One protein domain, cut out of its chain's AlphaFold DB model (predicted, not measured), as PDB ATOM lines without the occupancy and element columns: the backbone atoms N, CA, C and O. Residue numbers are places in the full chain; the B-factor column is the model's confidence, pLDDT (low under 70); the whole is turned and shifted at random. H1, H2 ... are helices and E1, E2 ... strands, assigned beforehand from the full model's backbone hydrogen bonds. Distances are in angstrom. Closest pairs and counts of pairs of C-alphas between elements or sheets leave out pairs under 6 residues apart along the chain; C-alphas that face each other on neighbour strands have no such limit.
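What this domain is: This is residues 2 to 84 and 162 to 173 of the 173 residues of the protein "VASt domain-containing protein" of Aphanomyces astaci (UniProt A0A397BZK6). One long helix, H1, covers one face of a narrow, twisted sheet of four strands and runs along it, and the other face of the sheet is bare of named helices. The two long strands E2 and E3 form a hairpin that makes the inner part of the sheet, with the shorter strands E1 and E4 at its two edges. The printed part has 95 residues, with the named elements in the order E1, E2, E3, H1, E4; the sheet order is E1, E2, E3, E4, all antiparallel, and the class is mixed, helices and strands. The whole is loose, with a radius of gyration of the C-alphas of 16.5 A, and its spans of 57 by 28 by 19 A only just make it a rod.

How they stand to each other: Edge strand E1, residues 2 to 7, forms a hairpin with inner strand E2, residues 18 to 30; they are antiparallel at 162 degrees, with N 5 and O 22 within hydrogen-bond range at 2.8 A. E2 forms a second hairpin with inner strand E3, residues 33 to 44, antiparallel at 166 degrees, with N 19 and O 43 at 2.9 A and N 35 and O 27 at 2.8 A. E1, E2 and E3 make a meander, each strand the antiparallel neighbour of the one before. H1, residues 51 to 77, is on the sheet at a height over the sheet of 7.9 A, and the two make two layers, a helix on one face of a sheet. It lies over E3 and over E4, residues 162 to 168, and runs along the strands, at 15 degrees to E3 on the local plane. H1 touches E3, where the closest C-alphas are those of Val 42 and Glu 55, 5.9 A apart. H1 touches E4, where the closest C-alphas are those of Lys 74 and Leu 167, 5.8 A apart. H1 and E2 are near each other, with 9 pairs of C-alphas within 10 A. Edge strand E4 is antiparallel to E3 at 160 degrees, with N 36 and O 165 within hydrogen-bond range at 2.8 A. E1 and E4 are apart. In H1 every O i to N i+4 pair is within hydrogen-bond range.

Where its parts are: E1 begins at C-alpha 2, (-10.539, -41.337, -8.768), and measures 16.6 A from first to last C-alpha. E2 measures 38.1 A and E3 35.9 A. H1 measures 38.3 A, from C-alpha 51 at (0.093, -65.055, 2.308) to C-alpha 77. E4 measures 20.2 A and ends at C-alpha 168, (-27.423, -38.350, -3.416).

The domain as a whole: The two C-alphas farthest apart are those of Leu 49 and His 173, 57.8 A. The link from H1 to E4 is across the cut: residues 85 to 161 are not printed, and C-alphas 84 and 162 are 28.2 A apart. Of the links that are printed whole, E2 to E3 is tight, and E1 to E2 and E3 to H1 are short. The mean pLDDT of the printed part is 90.7, and residues 171 to 173 are under 70.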
ATOM      1  N   HIS A   2     -11.031 -40.192  -9.534       92.69
ATOM      2  CA  HIS A   2     -10.539 -41.337  -8.768       92.69
ATOM      3  C   HIS A   2      -9.408 -40.898  -7.838       92.69
ATOM      4  O   HIS A   2      -8.705 -39.937  -8.147       92.69
ATOM      5  N   VAL A   3      -9.277 -41.587  -6.709       95.81
ATOM      6  CA  VAL A   3      -8.237 -41.387  -5.698       95.81
ATOM      7  C   VAL A   3      -7.628 -42.751  -5.404       95.81
ATOM      8  O   VAL A   3      -8.352 -43.683  -5.055       95.81
ATOM      9  N   ASP A   4      -6.312 -42.859  -5.565       95.19
ATOM     10  CA  ASP A   4      -5.549 -44.073  -5.284       95.19
ATOM     11  C   ASP A   4      -4.723 -43.862  -4.005       95.19
ATOM     12  O   ASP A   4      -4.008 -42.866  -3.882       95.19
ATOM     13  N   THR A   5      -4.800 -44.810  -3.070       96.06
ATOM     14  CA  THR A   5      -4.101 -44.768  -1.779       96.06
ATOM     15  C   THR A   5      -3.302 -46.052  -1.580       96.06
ATOM     16  O   THR A   5      -3.805 -47.150  -1.805       96.06
ATOM     17  N   THR A   6      -2.061 -45.935  -1.109       96.88
ATOM     18  CA  THR A   6      -1.239 -47.083  -0.705       96.88
ATOM     19  C   THR A   6      -0.921 -46.994   0.781       96.88
ATOM     20  O   THR A   6      -0.276 -46.045   1.221       96.88
ATOM     21  N   THR A   7      -1.284 -48.031   1.532       95.69
ATOM     22  CA  THR A   7      -0.996 -48.153   2.965       95.69
ATOM     23  C   THR A   7       0.111 -49.176   3.201       95.69
ATOM     24  O   THR A   7       0.059 -50.305   2.699       95.69
ATOM     25  N   LYS A   8       1.114 -48.784   3.992       96.38
ATOM     26  CA  LYS A   8       2.194 -49.647   4.488       96.38
ATOM     27  C   LYS A   8       2.183 -49.619   6.010       96.38
ATOM     28  O   LYS A   8       2.046 -48.550   6.596       96.38
ATOM     29  N   LEU A   9       2.325 -50.787   6.625       93.19
ATOM     30  CA  LEU A   9       2.346 -50.950   8.076       93.19
ATOM     31  C   LEU A   9       3.749 -51.407   8.465       93.19
ATOM     32  O   LEU A   9       4.219 -52.431   7.975       93.19
ATOM     33  N   HIS A  10       4.441 -50.615   9.277       94.38
ATOM     34  CA  HIS A  10       5.852 -50.842   9.617       94.38
ATOM     35  C   HIS A  10       6.043 -51.477  11.001       94.38
ATOM     36  O   HIS A  10       7.132 -51.936  11.326       94.38
ATOM     37  N   ASP A  11       4.978 -51.522  11.790       96.75
ATOM     38  CA  ASP A  11       4.914 -51.916  13.195       96.75
ATOM     39  C   ASP A  11       4.283 -53.302  13.411       96.75
ATOM     40  O   ASP A  11       4.133 -53.751  14.546       96.75
ATOM     41  N   ILE A  12       3.949 -54.013  12.330       93.81
ATOM     42  CA  ILE A  12       3.334 -55.343  12.382       93.81
ATOM     43  C   ILE A  12       4.275 -56.437  11.860       93.81
ATOM     44  O   ILE A  12       5.114 -56.186  10.983       93.81
ATOM     45  N   PRO A  13       4.101 -57.694  12.305       94.50
ATOM     46  CA  PRO A  13       4.767 -58.830  11.684       94.50
ATOM     47  C   PRO A  13       4.468 -58.897  10.182       94.50
ATOM     48  O   PRO A  13       3.323 -58.734   9.761       94.50
ATOM     49  N   TYR A  14       5.494 -59.181   9.377       95.62
ATOM     50  CA  TYR A  14       5.401 -59.256   7.913       95.62
ATOM     51  C   TYR A  14       4.950 -57.954   7.223       95.62
ATOM     52  O   TYR A  14       4.595 -57.993   6.044       95.62
ATOM     53  N   GLY A  15       4.970 -56.805   7.909       95.44
ATOM     54  CA  GLY A  15       4.571 -55.513   7.336       95.44
ATOM     55  C   GLY A  15       5.421 -55.066   6.139       95.44
ATOM     56  O   GLY A  15       4.966 -54.330   5.270       95.44
ATOM     57  N   ASP A  16       6.640 -55.592   6.021       96.44
ATOM     58  CA  ASP A  16       7.537 -55.395   4.881       96.44
ATOM     59  C   ASP A  16       7.264 -56.353   3.700       96.44
ATOM     60  O   ASP A  16       7.824 -56.180   2.615       96.44
ATOM     61  N   CYS A  17       6.430 -57.378   3.901       96.75
ATOM     62  CA  CYS A  17       6.118 -58.390   2.895       96.75
ATOM     63  C   CYS A  17       4.960 -57.984   1.981       96.75
ATOM     64  O   CYS A  17       4.834 -58.543   0.886       96.75
ATOM     65  N   PHE A  18       4.114 -57.040   2.395       96.62
ATOM     66  CA  PHE A  18       2.951 -56.611   1.625       96.62
ATOM     67  C   PHE A  18       2.624 -55.127   1.813       96.62
ATOM     68  O   PHE A  18       3.119 -54.458   2.710       96.62
ATOM     69  N   LYS A  19       1.767 -54.617   0.936       96.94
ATOM     70  CA  LYS A  19       1.113 -53.310   1.038       96.94
ATOM     71  C   LYS A  19      -0.356 -53.452   0.656       96.94
ATOM     72  O   LYS A  19      -0.722 -54.415  -0.025       96.94
ATOM     73  N   VAL A  20      -1.189 -52.509   1.075       96.25
ATOM     74  CA  VAL A  20      -2.600 -52.455   0.673       96.25
ATOM     75  C   VAL A  20      -2.777 -51.282  -0.274       96.25
ATOM     76  O   VAL A  20      -2.510 -50.147   0.105       96.25
ATOM     77  N   ASP A  21      -3.197 -51.568  -1.502       95.94
ATOM     78  CA  ASP A  21      -3.590 -50.548  -2.468       95.94
ATOM     79  C   ASP A  21      -5.127 -50.455  -2.463       95.94
ATOM     80  O   ASP A  21      -5.813 -51.466  -2.648       95.94
ATOM     81  N   ASP A  22      -5.651 -49.253  -2.240       94.69
ATOM     82  CA  ASP A  22      -7.067 -48.899  -2.350       94.69
ATOM     83  C   ASP A  22      -7.257 -47.912  -3.506       94.69
ATOM     84  O   ASP A  22      -6.415 -47.050  -3.763       94.69
ATOM     85  N   ARG A  23      -8.370 -48.051  -4.213       95.25
ATOM     86  CA  ARG A  23      -8.797 -47.178  -5.297       95.25
ATOM     87  C   ARG A  23     -10.255 -46.818  -5.079       95.25
ATOM     88  O   ARG A  23     -11.146 -47.650  -5.254       95.25
ATOM     89  N   MET A  24     -10.497 -45.547  -4.794       95.50
ATOM     90  CA  MET A  24     -11.830 -44.970  -4.727       95.50
ATOM     91  C   MET A  24     -12.162 -44.291  -6.055       95.50
ATOM     92  O   MET A  24     -11.480 -43.368  -6.491       95.50
ATOM     93  N   ILE A  25     -13.229 -44.736  -6.711       95.12
ATOM     94  CA  ILE A  25     -13.715 -44.201  -7.981       95.12
ATOM     95  C   ILE A  25     -15.061 -43.538  -7.723       95.12
ATOM     96  O   ILE A  25     -16.004 -44.200  -7.309       95.12
ATOM     97  N   MET A  26     -15.154 -42.246  -8.015       94.31
ATOM     98  CA  MET A  26     -16.379 -41.459  -7.901       94.31
ATOM     99  C   MET A  26     -16.837 -41.051  -9.299       94.31
ATOM    100  O   MET A  26     -16.118 -40.351 -10.025       94.31
ATOM    101  N   THR A  27     -18.029 -41.484  -9.687       94.38
ATOM    102  CA  THR A  27     -18.613 -41.211 -11.004       94.38
ATOM    103  C   THR A  27     -19.914 -40.454 -10.819       94.38
ATOM    104  O   THR A  27     -20.778 -40.910 -10.087       94.38
ATOM    105  N   TRP A  28     -20.072 -39.304 -11.472       93.06
ATOM    106  CA  TRP A  28     -21.351 -38.595 -11.467       93.06
ATOM    107  C   TRP A  28     -22.412 -39.429 -12.189       93.06
ATOM    108  O   TRP A  28     -22.215 -39.817 -13.342       93.06
ATOM    109  N   SER A  29     -23.520 -39.691 -11.501       89.19
ATOM    110  CA  SER A  29     -24.671 -40.438 -12.023       89.19
ATOM    111  C   SER A  29     -25.775 -39.480 -12.466       89.19
ATOM    112  O   SER A  29     -26.416 -39.697 -13.492       89.19
ATOM    113  N   THR A  30     -25.962 -38.390 -11.720       90.88
ATOM    114  CA  THR A  30     -26.792 -37.225 -12.067       90.88
ATOM    115  C   THR A  30     -26.055 -35.951 -11.627       90.88
ATOM    116  O   THR A  30     -25.038 -36.058 -10.942       90.88
ATOM    117  N   PRO A  31     -26.535 -34.735 -11.958       89.06
ATOM    118  CA  PRO A  31     -25.944 -33.494 -11.433       89.06
ATOM    119  C   PRO A  31     -25.924 -33.413  -9.898       89.06
ATOM    120  O   PRO A  31     -25.133 -32.672  -9.328       89.06
ATOM    121  N   SER A  32     -26.776 -34.199  -9.244       88.75
ATOM    122  CA  SER A  32     -26.971 -34.244  -7.799       88.75
ATOM    123  C   SER A  32     -26.704 -35.624  -7.199       88.75
ATOM    124  O   SER A  32     -27.115 -35.894  -6.083       88.75
ATOM    125  N   SER A  33     -26.060 -36.549  -7.911       90.62
ATOM    126  CA  SER A  33     -25.717 -37.855  -7.335       90.62
ATOM    127  C   SER A  33     -24.451 -38.432  -7.941       90.62
ATOM    128  O   SER A  33     -24.154 -38.221  -9.120       90.62
ATOM    129  N   CYS A  34     -23.709 -39.198  -7.148       93.25
ATOM    130  CA  CYS A  34     -22.521 -39.896  -7.607       93.25
ATOM    131  C   CYS A  34     -22.484 -41.351  -7.128       93.25
ATOM    132  O   CYS A  34     -22.873 -41.674  -6.008       93.25
ATOM    133  N   ASP A  35     -22.000 -42.236  -7.991       93.62
ATOM    134  CA  ASP A  35     -21.663 -43.610  -7.648       93.62
ATOM    135  C   ASP A  35     -20.217 -43.646  -7.144       93.62
ATOM    136  O   ASP A  35     -19.287 -43.219  -7.837       93.62
ATOM    137  N   VAL A  36     -20.027 -44.184  -5.944       94.31
ATOM    138  CA  VAL A  36     -18.723 -44.399  -5.319       94.31
ATOM    139  C   VAL A  36     -18.422 -45.891  -5.308       94.31
ATOM    140  O   VAL A  36     -19.208 -46.699  -4.817       94.31
ATOM    141  N   VAL A  37     -17.263 -46.264  -5.843       93.75
ATOM    142  CA  VAL A  37     -16.739 -47.633  -5.827       93.75
ATOM    143  C   VAL A  37     -15.398 -47.619  -5.117       93.75
ATOM    144  O   VAL A  37     -14.485 -46.942  -5.576       93.75
ATOM    145  N   MET A  38     -15.257 -48.393  -4.045       93.88
ATOM    146  CA  MET A  38     -13.968 -48.611  -3.385       93.88
ATOM    147  C   MET A  38     -13.445 -49.996  -3.753       93.88
ATOM    148  O   MET A  38     -14.162 -50.993  -3.627       93.88
ATOM    149  N   GLN A  39     -12.212 -50.055  -4.246       93.56
ATOM    150  CA  GLN A  39     -11.548 -51.270  -4.700       93.56
ATOM    151  C   GLN A  39     -10.276 -51.490  -3.902       93.56
ATOM    152  O   GLN A  39      -9.370 -50.672  -3.946       93.56
ATOM    153  N   LEU A  40     -10.154 -52.657  -3.288       92.94
ATOM    154  CA  LEU A  40      -9.015 -52.995  -2.456       92.94
ATOM    155  C   LEU A  40      -8.237 -54.186  -2.995       92.94
ATOM    156  O   LEU A  40      -8.804 -55.217  -3.382       92.94
ATOM    157  N   ARG A  41      -6.911 -54.076  -2.918       94.50
ATOM    158  CA  ARG A  41      -5.970 -55.138  -3.250       94.50
ATOM    159  C   ARG A  41      -4.846 -55.228  -2.222       94.50
ATOM    160  O   ARG A  41      -4.157 -54.257  -1.938       94.50
ATOM    161  N   VAL A  42      -4.590 -56.445  -1.749       95.75
ATOM    162  CA  VAL A  42      -3.384 -56.766  -0.973       95.75
ATOM    163  C   VAL A  42      -2.281 -57.168  -1.951       95.75
ATOM    164  O   VAL A  42      -2.449 -58.097  -2.744       95.75
ATOM    165  N   VAL A  43      -1.158 -56.455  -1.928       96.00
ATOM    166  CA  VAL A  43      -0.037 -56.647  -2.853       96.00
ATOM    167  C   VAL A  43       1.174 -57.147  -2.078       96.00
ATOM    168  O   VAL A  43       1.771 -56.402  -1.309       96.00
ATOM    169  N   PHE A  44       1.558 -58.403  -2.306       96.56
ATOM    170  CA  PHE A  44       2.759 -58.993  -1.713       96.56
ATOM    171  C   PHE A  44       3.997 -58.624  -2.529       96.56
ATOM    172  O   PHE A  44       4.059 -58.916  -3.723       96.56
ATOM    173  N   VAL A  45       4.972 -58.004  -1.867       96.75
ATOM    174  CA  VAL A  45       6.277 -57.621  -2.429       96.75
ATOM    175  C   VAL A  45       7.387 -58.604  -2.045       96.75
ATOM    176  O   VAL A  45       8.413 -58.650  -2.715       96.75
ATOM    177  N   LYS A  46       7.169 -59.427  -1.010       95.75
ATOM    178  CA  LYS A  46       8.039 -60.550  -0.623       95.75
ATOM    179  C   LYS A  46       7.212 -61.814  -0.385       95.75
ATOM    180  O   LYS A  46       6.007 -61.749  -0.131       95.75
ATOM    181  N   SER A  47       7.853 -62.978  -0.466       95.12
ATOM    182  CA  SER A  47       7.229 -64.251  -0.098       95.12
ATOM    183  C   SER A  47       7.039 -64.349   1.414       95.12
ATOM    184  O   SER A  47       7.934 -64.005   2.180       95.12
ATOM    185  N   THR A  48       5.907 -64.897   1.840       95.06
ATOM    186  CA  THR A  48       5.634 -65.240   3.237       95.06
ATOM    187  C   THR A  48       4.812 -66.521   3.278       95.06
ATOM    188  O   THR A  48       3.993 -66.768   2.388       95.06
ATOM    189  N   LEU A  49       5.015 -67.329   4.317       95.75
ATOM    190  CA  LEU A  49       4.243 -68.548   4.555       95.75
ATOM    191  C   LEU A  49       2.751 -68.242   4.789       95.75
ATOM    192  O   LEU A  49       1.909 -69.123   4.653       95.75
ATOM    193  N   TRP A  50       2.417 -67.007   5.182       94.88
ATOM    194  CA  TRP A  50       1.089 -66.635   5.685       94.88
ATOM    195  C   TRP A  50       0.299 -65.794   4.674       94.88
ATOM    196  O   TRP A  50      -0.644 -65.092   5.038       94.88
ATOM    197  N   ARG A  51       0.664 -65.874   3.388       94.94
ATOM    198  CA  ARG A  51       0.093 -65.055   2.308       94.94
ATOM    199  C   ARG A  51      -1.439 -65.087   2.286       94.94
ATOM    200  O   ARG A  51      -2.070 -64.038   2.341       94.94
ATOM    201  N   SER A  52      -2.033 -66.279   2.261       94.94
ATOM    202  CA  SER A  52      -3.492 -66.450   2.180       94.94
ATOM    203  C   SER A  52      -4.223 -65.947   3.427       94.94
ATOM    204  O   SER A  52      -5.323 -65.399   3.331       94.94
ATOM    205  N   LEU A  53      -3.614 -66.109   4.607       95.56
ATOM    206  CA  LEU A  53      -4.169 -65.617   5.867       95.56
ATOM    207  C   LEU A  53      -4.155 -64.083   5.911       95.56
ATOM    208  O   LEU A  53      -5.183 -63.479   6.197       95.56
ATOM    209  N   ILE A  54      -3.020 -63.463   5.572       95.31
ATOM    210  CA  ILE A  54      -2.884 -62.002   5.514       95.31
ATOM    211  C   ILE A  54      -3.864 -61.428   4.485       95.31
ATOM    212  O   ILE A  54      -4.601 -60.494   4.787       95.31
ATOM    213  N   GLU A  55      -3.925 -62.016   3.286       95.44
ATOM    214  CA  GLU A  55      -4.805 -61.547   2.215       95.44
ATOM    215  C   GLU A  55      -6.286 -61.616   2.603       95.44
ATOM    216  O   GLU A  55      -7.025 -60.660   2.372       95.44
ATOM    217  N   SER A  56      -6.727 -62.730   3.194       94.06
ATOM    218  CA  SER A  56      -8.127 -62.894   3.600       94.06
ATOM    219  C   SER A  56      -8.523 -61.945   4.734       94.06
ATOM    220  O   SER A  56      -9.556 -61.285   4.627       94.06
ATOM    221  N   ARG A  57      -7.696 -61.823   5.782       94.69
ATOM    222  CA  ARG A  57      -7.976 -60.957   6.940       94.69
ATOM    223  C   ARG A  57      -7.957 -59.478   6.576       94.69
ATOM    224  O   ARG A  57      -8.931 -58.787   6.858       94.69
ATOM    225  N   ALA A  58      -6.926 -59.022   5.863       93.94
ATOM    226  CA  ALA A  58      -6.833 -57.629   5.434       93.94
ATOM    227  C   ALA A  58      -8.014 -57.235   4.532       93.94
ATOM    228  O   ALA A  58      -8.604 -56.174   4.713       93.94
ATOM    229  N   LYS A  59      -8.432 -58.106   3.601       93.38
ATOM    230  CA  LYS A  59      -9.626 -57.840   2.783       93.38
ATOM    231  C   LYS A  59     -10.903 -57.765   3.611       93.38
ATOM    232  O   LYS A  59     -11.727 -56.902   3.333       93.38
ATOM    233  N   ALA A  60     -11.089 -58.662   4.580       91.75
ATOM    234  CA  ALA A  60     -12.285 -58.673   5.416       91.75
ATOM    235  C   ALA A  60     -12.396 -57.392   6.257       91.75
ATOM    236  O   ALA A  60     -13.422 -56.718   6.208       91.75
ATOM    237  N   GLU A  61     -11.321 -57.021   6.955       92.12
ATOM    238  CA  GLU A  61     -11.290 -55.827   7.803       92.12
ATOM    239  C   GLU A  61     -11.444 -54.542   6.994       92.12
ATOM    240  O   GLU A  61     -12.245 -53.674   7.341       92.12
ATOM    241  N   CYS A  62     -10.713 -54.410   5.887       92.44
ATOM    242  CA  CYS A  62     -10.814 -53.205   5.083       92.44
ATOM    243  C   CYS A  62     -12.169 -53.097   4.377       92.44
ATOM    244  O   CYS A  62     -12.701 -51.998   4.301       92.44
ATOM    245  N   LYS A  63     -12.772 -54.208   3.923       90.69
ATOM    246  CA  LYS A  63     -14.137 -54.185   3.373       90.69
ATOM    247  C   LYS A  63     -15.135 -53.665   4.406       90.69
ATOM    248  O   LYS A  63     -15.974 -52.842   4.054       90.69
ATOM    249  N   GLN A  64     -15.043 -54.138   5.649       91.94
ATOM    250  CA  GLN A  64     -15.922 -53.690   6.727       91.94
ATOM    251  C   GLN A  64     -15.783 -52.177   6.955       91.94
ATOM    252  O   GLN A  64     -16.776 -51.458   6.888       91.94
ATOM    253  N   LYS A  65     -14.543 -51.684   7.078       91.19
ATOM    254  CA  LYS A  65     -14.255 -50.245   7.211       91.19
ATOM    255  C   LYS A  65     -14.771 -49.425   6.028       91.19
ATOM    256  O   LYS A  65     -15.310 -48.343   6.226       91.19
ATOM    257  N   SER A  66     -14.627 -49.921   4.798       92.44
ATOM    258  CA  SER A  66     -15.146 -49.231   3.613       92.44
ATOM    259  C   SER A  66     -16.672 -49.142   3.626       92.44
ATOM    260  O   SER A  66     -17.213 -48.105   3.265       92.44
ATOM    261  N   VAL A  67     -17.381 -50.189   4.062       91.81
ATOM    262  CA  VAL A  67     -18.849 -50.151   4.187       91.81
ATOM    263  C   VAL A  67     -19.278 -49.127   5.237       91.81
ATOM    264  O   VAL A  67     -20.128 -48.293   4.945       91.81
ATOM    265  N   GLU A  68     -18.658 -49.138   6.416       93.31
ATOM    266  CA  GLU A  68     -18.933 -48.160   7.478       93.31
ATOM    267  C   GLU A  68     -18.669 -46.726   7.010       93.31
ATOM    268  O   GLU A  68     -19.493 -45.833   7.210       93.31
ATOM    269  N   TRP A  69     -17.553 -46.510   6.312       93.62
ATOM    270  CA  TRP A  69     -17.231 -45.212   5.734       93.62
ATOM    271  C   TRP A  69     -18.259 -44.770   4.687       93.62
ATOM    272  O   TRP A  69     -18.641 -43.603   4.672       93.62
ATOM    273  N   LEU A  70     -18.751 -45.680   3.835       93.44
ATOM    274  CA  LEU A  70     -19.787 -45.359   2.848       93.44
ATOM    275  C   LEU A  70     -21.116 -44.979   3.512       93.44
ATOM    276  O   LEU A  70     -21.797 -44.085   3.013       93.44
ATOM    277  N   GLU A  71     -21.480 -45.604   4.634       92.00
ATOM    278  CA  GLU A  71     -22.659 -45.200   5.410       92.00
ATOM    279  C   GLU A  71     -22.477 -43.811   6.037       92.00
ATOM    280  O   GLU A  71     -23.368 -42.967   5.936       92.00
ATOM    281  N   LEU A  72     -21.297 -43.515   6.589       92.56
ATOM    282  CA  LEU A  72     -20.981 -42.170   7.082       92.56
ATOM    283  C   LEU A  72     -20.978 -41.129   5.959       92.56
ATOM    284  O   LEU A  72     -21.474 -40.022   6.150       92.56
ATOM    285  N   ALA A  73     -20.470 -41.474   4.777       92.50
ATOM    286  CA  ALA A  73     -20.475 -40.590   3.618       92.50
ATOM    287  C   ALA A  73     -21.906 -40.282   3.152       92.50
ATOM    288  O   ALA A  73     -22.207 -39.126   2.857       92.50
ATOM    289  N   LYS A  74     -22.802 -41.281   3.140       90.88
ATOM    290  CA  LYS A  74     -24.239 -41.071   2.887       90.88
ATOM    291  C   LYS A  74     -24.857 -40.147   3.930       90.88
ATOM    292  O   LYS A  74     -25.563 -39.216   3.558       90.88
ATOM    293  N   ALA A  75     -24.581 -40.378   5.211       91.06
ATOM    294  CA  ALA A  75     -25.093 -39.537   6.289       91.06
ATOM    295  C   ALA A  75     -24.600 -38.086   6.155       91.06
ATOM    296  O   ALA A  75     -25.398 -37.158   6.249       91.06
ATOM    297  N   ALA A  76     -23.320 -37.889   5.830       91.25
ATOM    298  CA  ALA A  76     -22.709 -36.572   5.661       91.25
ATOM    299  C   ALA A  76     -23.342 -35.730   4.545       91.25
ATOM    300  O   ALA A  76     -23.422 -34.513   4.682       91.25
ATOM    301  N   VAL A  77     -23.773 -36.360   3.446       89.50
ATOM    302  CA  VAL A  77     -24.454 -35.661   2.338       89.50
ATOM    303  C   VAL A  77     -25.970 -35.574   2.532       89.50
ATOM    304  O   VAL A  77     -26.643 -34.844   1.806       89.50
ATOM    305  N   SER A  78     -26.509 -36.306   3.512       88.12
ATOM    306  CA  SER A  78     -27.917 -36.248   3.889       88.12
ATOM    307  C   SER A  78     -28.218 -34.981   4.707       88.12
ATOM    308  O   SER A  78     -27.339 -34.473   5.405       88.12
ATOM    309  N   PRO A  79     -29.470 -34.491   4.712       85.44
ATOM    310  CA  PRO A  79     -29.855 -33.320   5.507       85.44
ATOM    311  C   PRO A  79     -29.712 -33.531   7.021       85.44
ATOM    312  O   PRO A  79     -29.602 -32.557   7.758       85.44
ATOM    313  N   ALA A  80     -29.707 -34.784   7.491       85.75
ATOM    314  CA  ALA A  80     -29.480 -35.106   8.898       85.75
ATOM    315  C   ALA A  80     -28.019 -34.873   9.329       85.75
ATOM    316  O   ALA A  80     -27.757 -34.702  10.518       85.75
ATOM    317  N   GLY A  81     -27.085 -34.835   8.372       84.31
ATOM    318  CA  GLY A  81     -25.661 -34.666   8.621       84.31
ATOM    319  C   GLY A  81     -24.997 -35.884   9.272       84.31
ATOM    320  O   GLY A  81     -25.565 -36.972   9.377       84.31
ATOM    321  N   LEU A  82     -23.742 -35.701   9.684       86.12
ATOM    322  CA  LEU A  82     -22.986 -36.730  10.396       86.12
ATOM    323  C   LEU A  82     -23.515 -36.915  11.827       86.12
ATOM    324  O   LEU A  82     -23.913 -35.937  12.464       86.12
ATOM    325  N   PRO A  83     -23.457 -38.143  12.374       82.94
ATOM    326  CA  PRO A  83     -23.691 -38.347  13.796       82.94
ATOM    327  C   PRO A  83     -22.670 -37.554  14.624       82.94
ATOM    328  O   PRO A  83     -21.534 -37.334  14.191       82.94
ATOM    329  N   ALA A  84     -23.064 -37.139  15.831       83.12
ATOM    330  CA  ALA A  84     -22.141 -36.510  16.769       83.12
ATOM    331  C   ALA A  84     -20.942 -37.437  17.026       83.12
ATOM    332  O   ALA A  84     -21.108 -38.648  17.185       83.12
ATOM    333  N   ALA A 162     -14.261 -55.392  -3.664       82.06
ATOM    334  CA  ALA A 162     -14.896 -54.127  -4.008       82.06
ATOM    335  C   ALA A 162     -16.205 -53.942  -3.242       82.06
ATOM    336  O   ALA A 162     -16.949 -54.903  -3.028       82.06
ATOM    337  N   CYS A 163     -16.487 -52.702  -2.862       83.56
ATOM    338  CA  CYS A 163     -17.789 -52.258  -2.378       83.56
ATOM    339  C   CYS A 163     -18.228 -51.021  -3.168       83.56
ATOM    340  O   CYS A 163     -17.407 -50.316  -3.758       83.56
ATOM    341  N   MET A 164     -19.538 -50.810  -3.256       83.94
ATOM    342  CA  MET A 164     -20.138 -49.755  -4.065       83.94
ATOM    343  C   MET A 164     -21.310 -49.151  -3.303       83.94
ATOM    344  O   MET A 164     -22.095 -49.883  -2.703       83.94
ATOM    345  N   ALA A 165     -21.444 -47.832  -3.370       81.75
ATOM    346  CA  ALA A 165     -22.623 -47.115  -2.916       81.75
ATOM    347  C   ALA A 165     -22.960 -45.979  -3.882       81.75
ATOM    348  O   ALA A 165     -22.106 -45.498  -4.621       81.75
ATOM    349  N   ARG A 166     -24.213 -45.534  -3.841       86.19
ATOM    350  CA  ARG A 166     -24.670 -44.317  -4.505       86.19
ATOM    351  C   ARG A 166     -24.907 -43.243  -3.449       86.19
ATOM    352  O   ARG A 166     -25.518 -43.535  -2.423       86.19
ATOM    353  N   LEU A 167     -24.401 -42.042  -3.698       83.38
ATOM    354  CA  LEU A 167     -24.577 -40.855  -2.871       83.38
ATOM    355  C   LEU A 167     -25.498 -39.880  -3.601       83.38
ATOM    356  O   LEU A 167     -25.250 -39.557  -4.762       83.38
ATOM    357  N   GLU A 168     -26.536 -39.405  -2.924       84.06
ATOM    358  CA  GLU A 168     -27.423 -38.350  -3.416       84.06
ATOM    359  C   GLU A 168     -27.112 -37.062  -2.652       84.06
ATOM    360  O   GLU A 168     -27.154 -37.022  -1.427       84.06
ATOM    361  N   MET A 169     -26.730 -36.029  -3.393       78.62
ATOM    362  CA  MET A 169     -26.450 -34.686  -2.905       78.62
ATOM    363  C   MET A 169     -27.756 -33.892  -2.895       78.62
ATOM    364  O   MET A 169     -28.557 -33.978  -3.830       78.62
ATOM    365  N   LEU A 170     -27.951 -33.069  -1.868       72.38
ATOM    366  CA  LEU A 170     -29.039 -32.098  -1.860       72.38
ATOM    367  C   LEU A 170     -28.837 -31.087  -2.998       72.38
ATOM    368  O   LEU A 170     -27.756 -30.514  -3.148       72.38
ATOM    369  N   ASN A 171     -29.885 -30.860  -3.794       58.06
ATOM    370  CA  ASN A 171     -29.923 -29.740  -4.728       58.06
ATOM    371  C   ASN A 171     -29.888 -28.447  -3.907       58.06
ATOM    372  O   ASN A 171     -30.879 -28.100  -3.267       58.06
ATOM    373  N   GLY A 172     -28.751 -27.752  -3.910       53.94
ATOM    374  CA  GLY A 172     -28.682 -26.378  -3.427       53.94
ATOM    375  C   GLY A 172     -29.542 -25.498  -4.332       53.94
ATOM    376  O   GLY A 172     -29.210 -25.333  -5.507       53.94
ATOM    377  N   HIS A 173     -30.658 -25.009  -3.795       36.22
ATOM    378  CA  HIS A 173     -31.403 -23.877  -4.339       36.22
ATOM    379  C   HIS A 173     -30.875 -22.582  -3.728       36.22
ATOM    380  O   HIS A 173     -30.574 -22.599  -2.512       36.22
TER     381      HIS A 173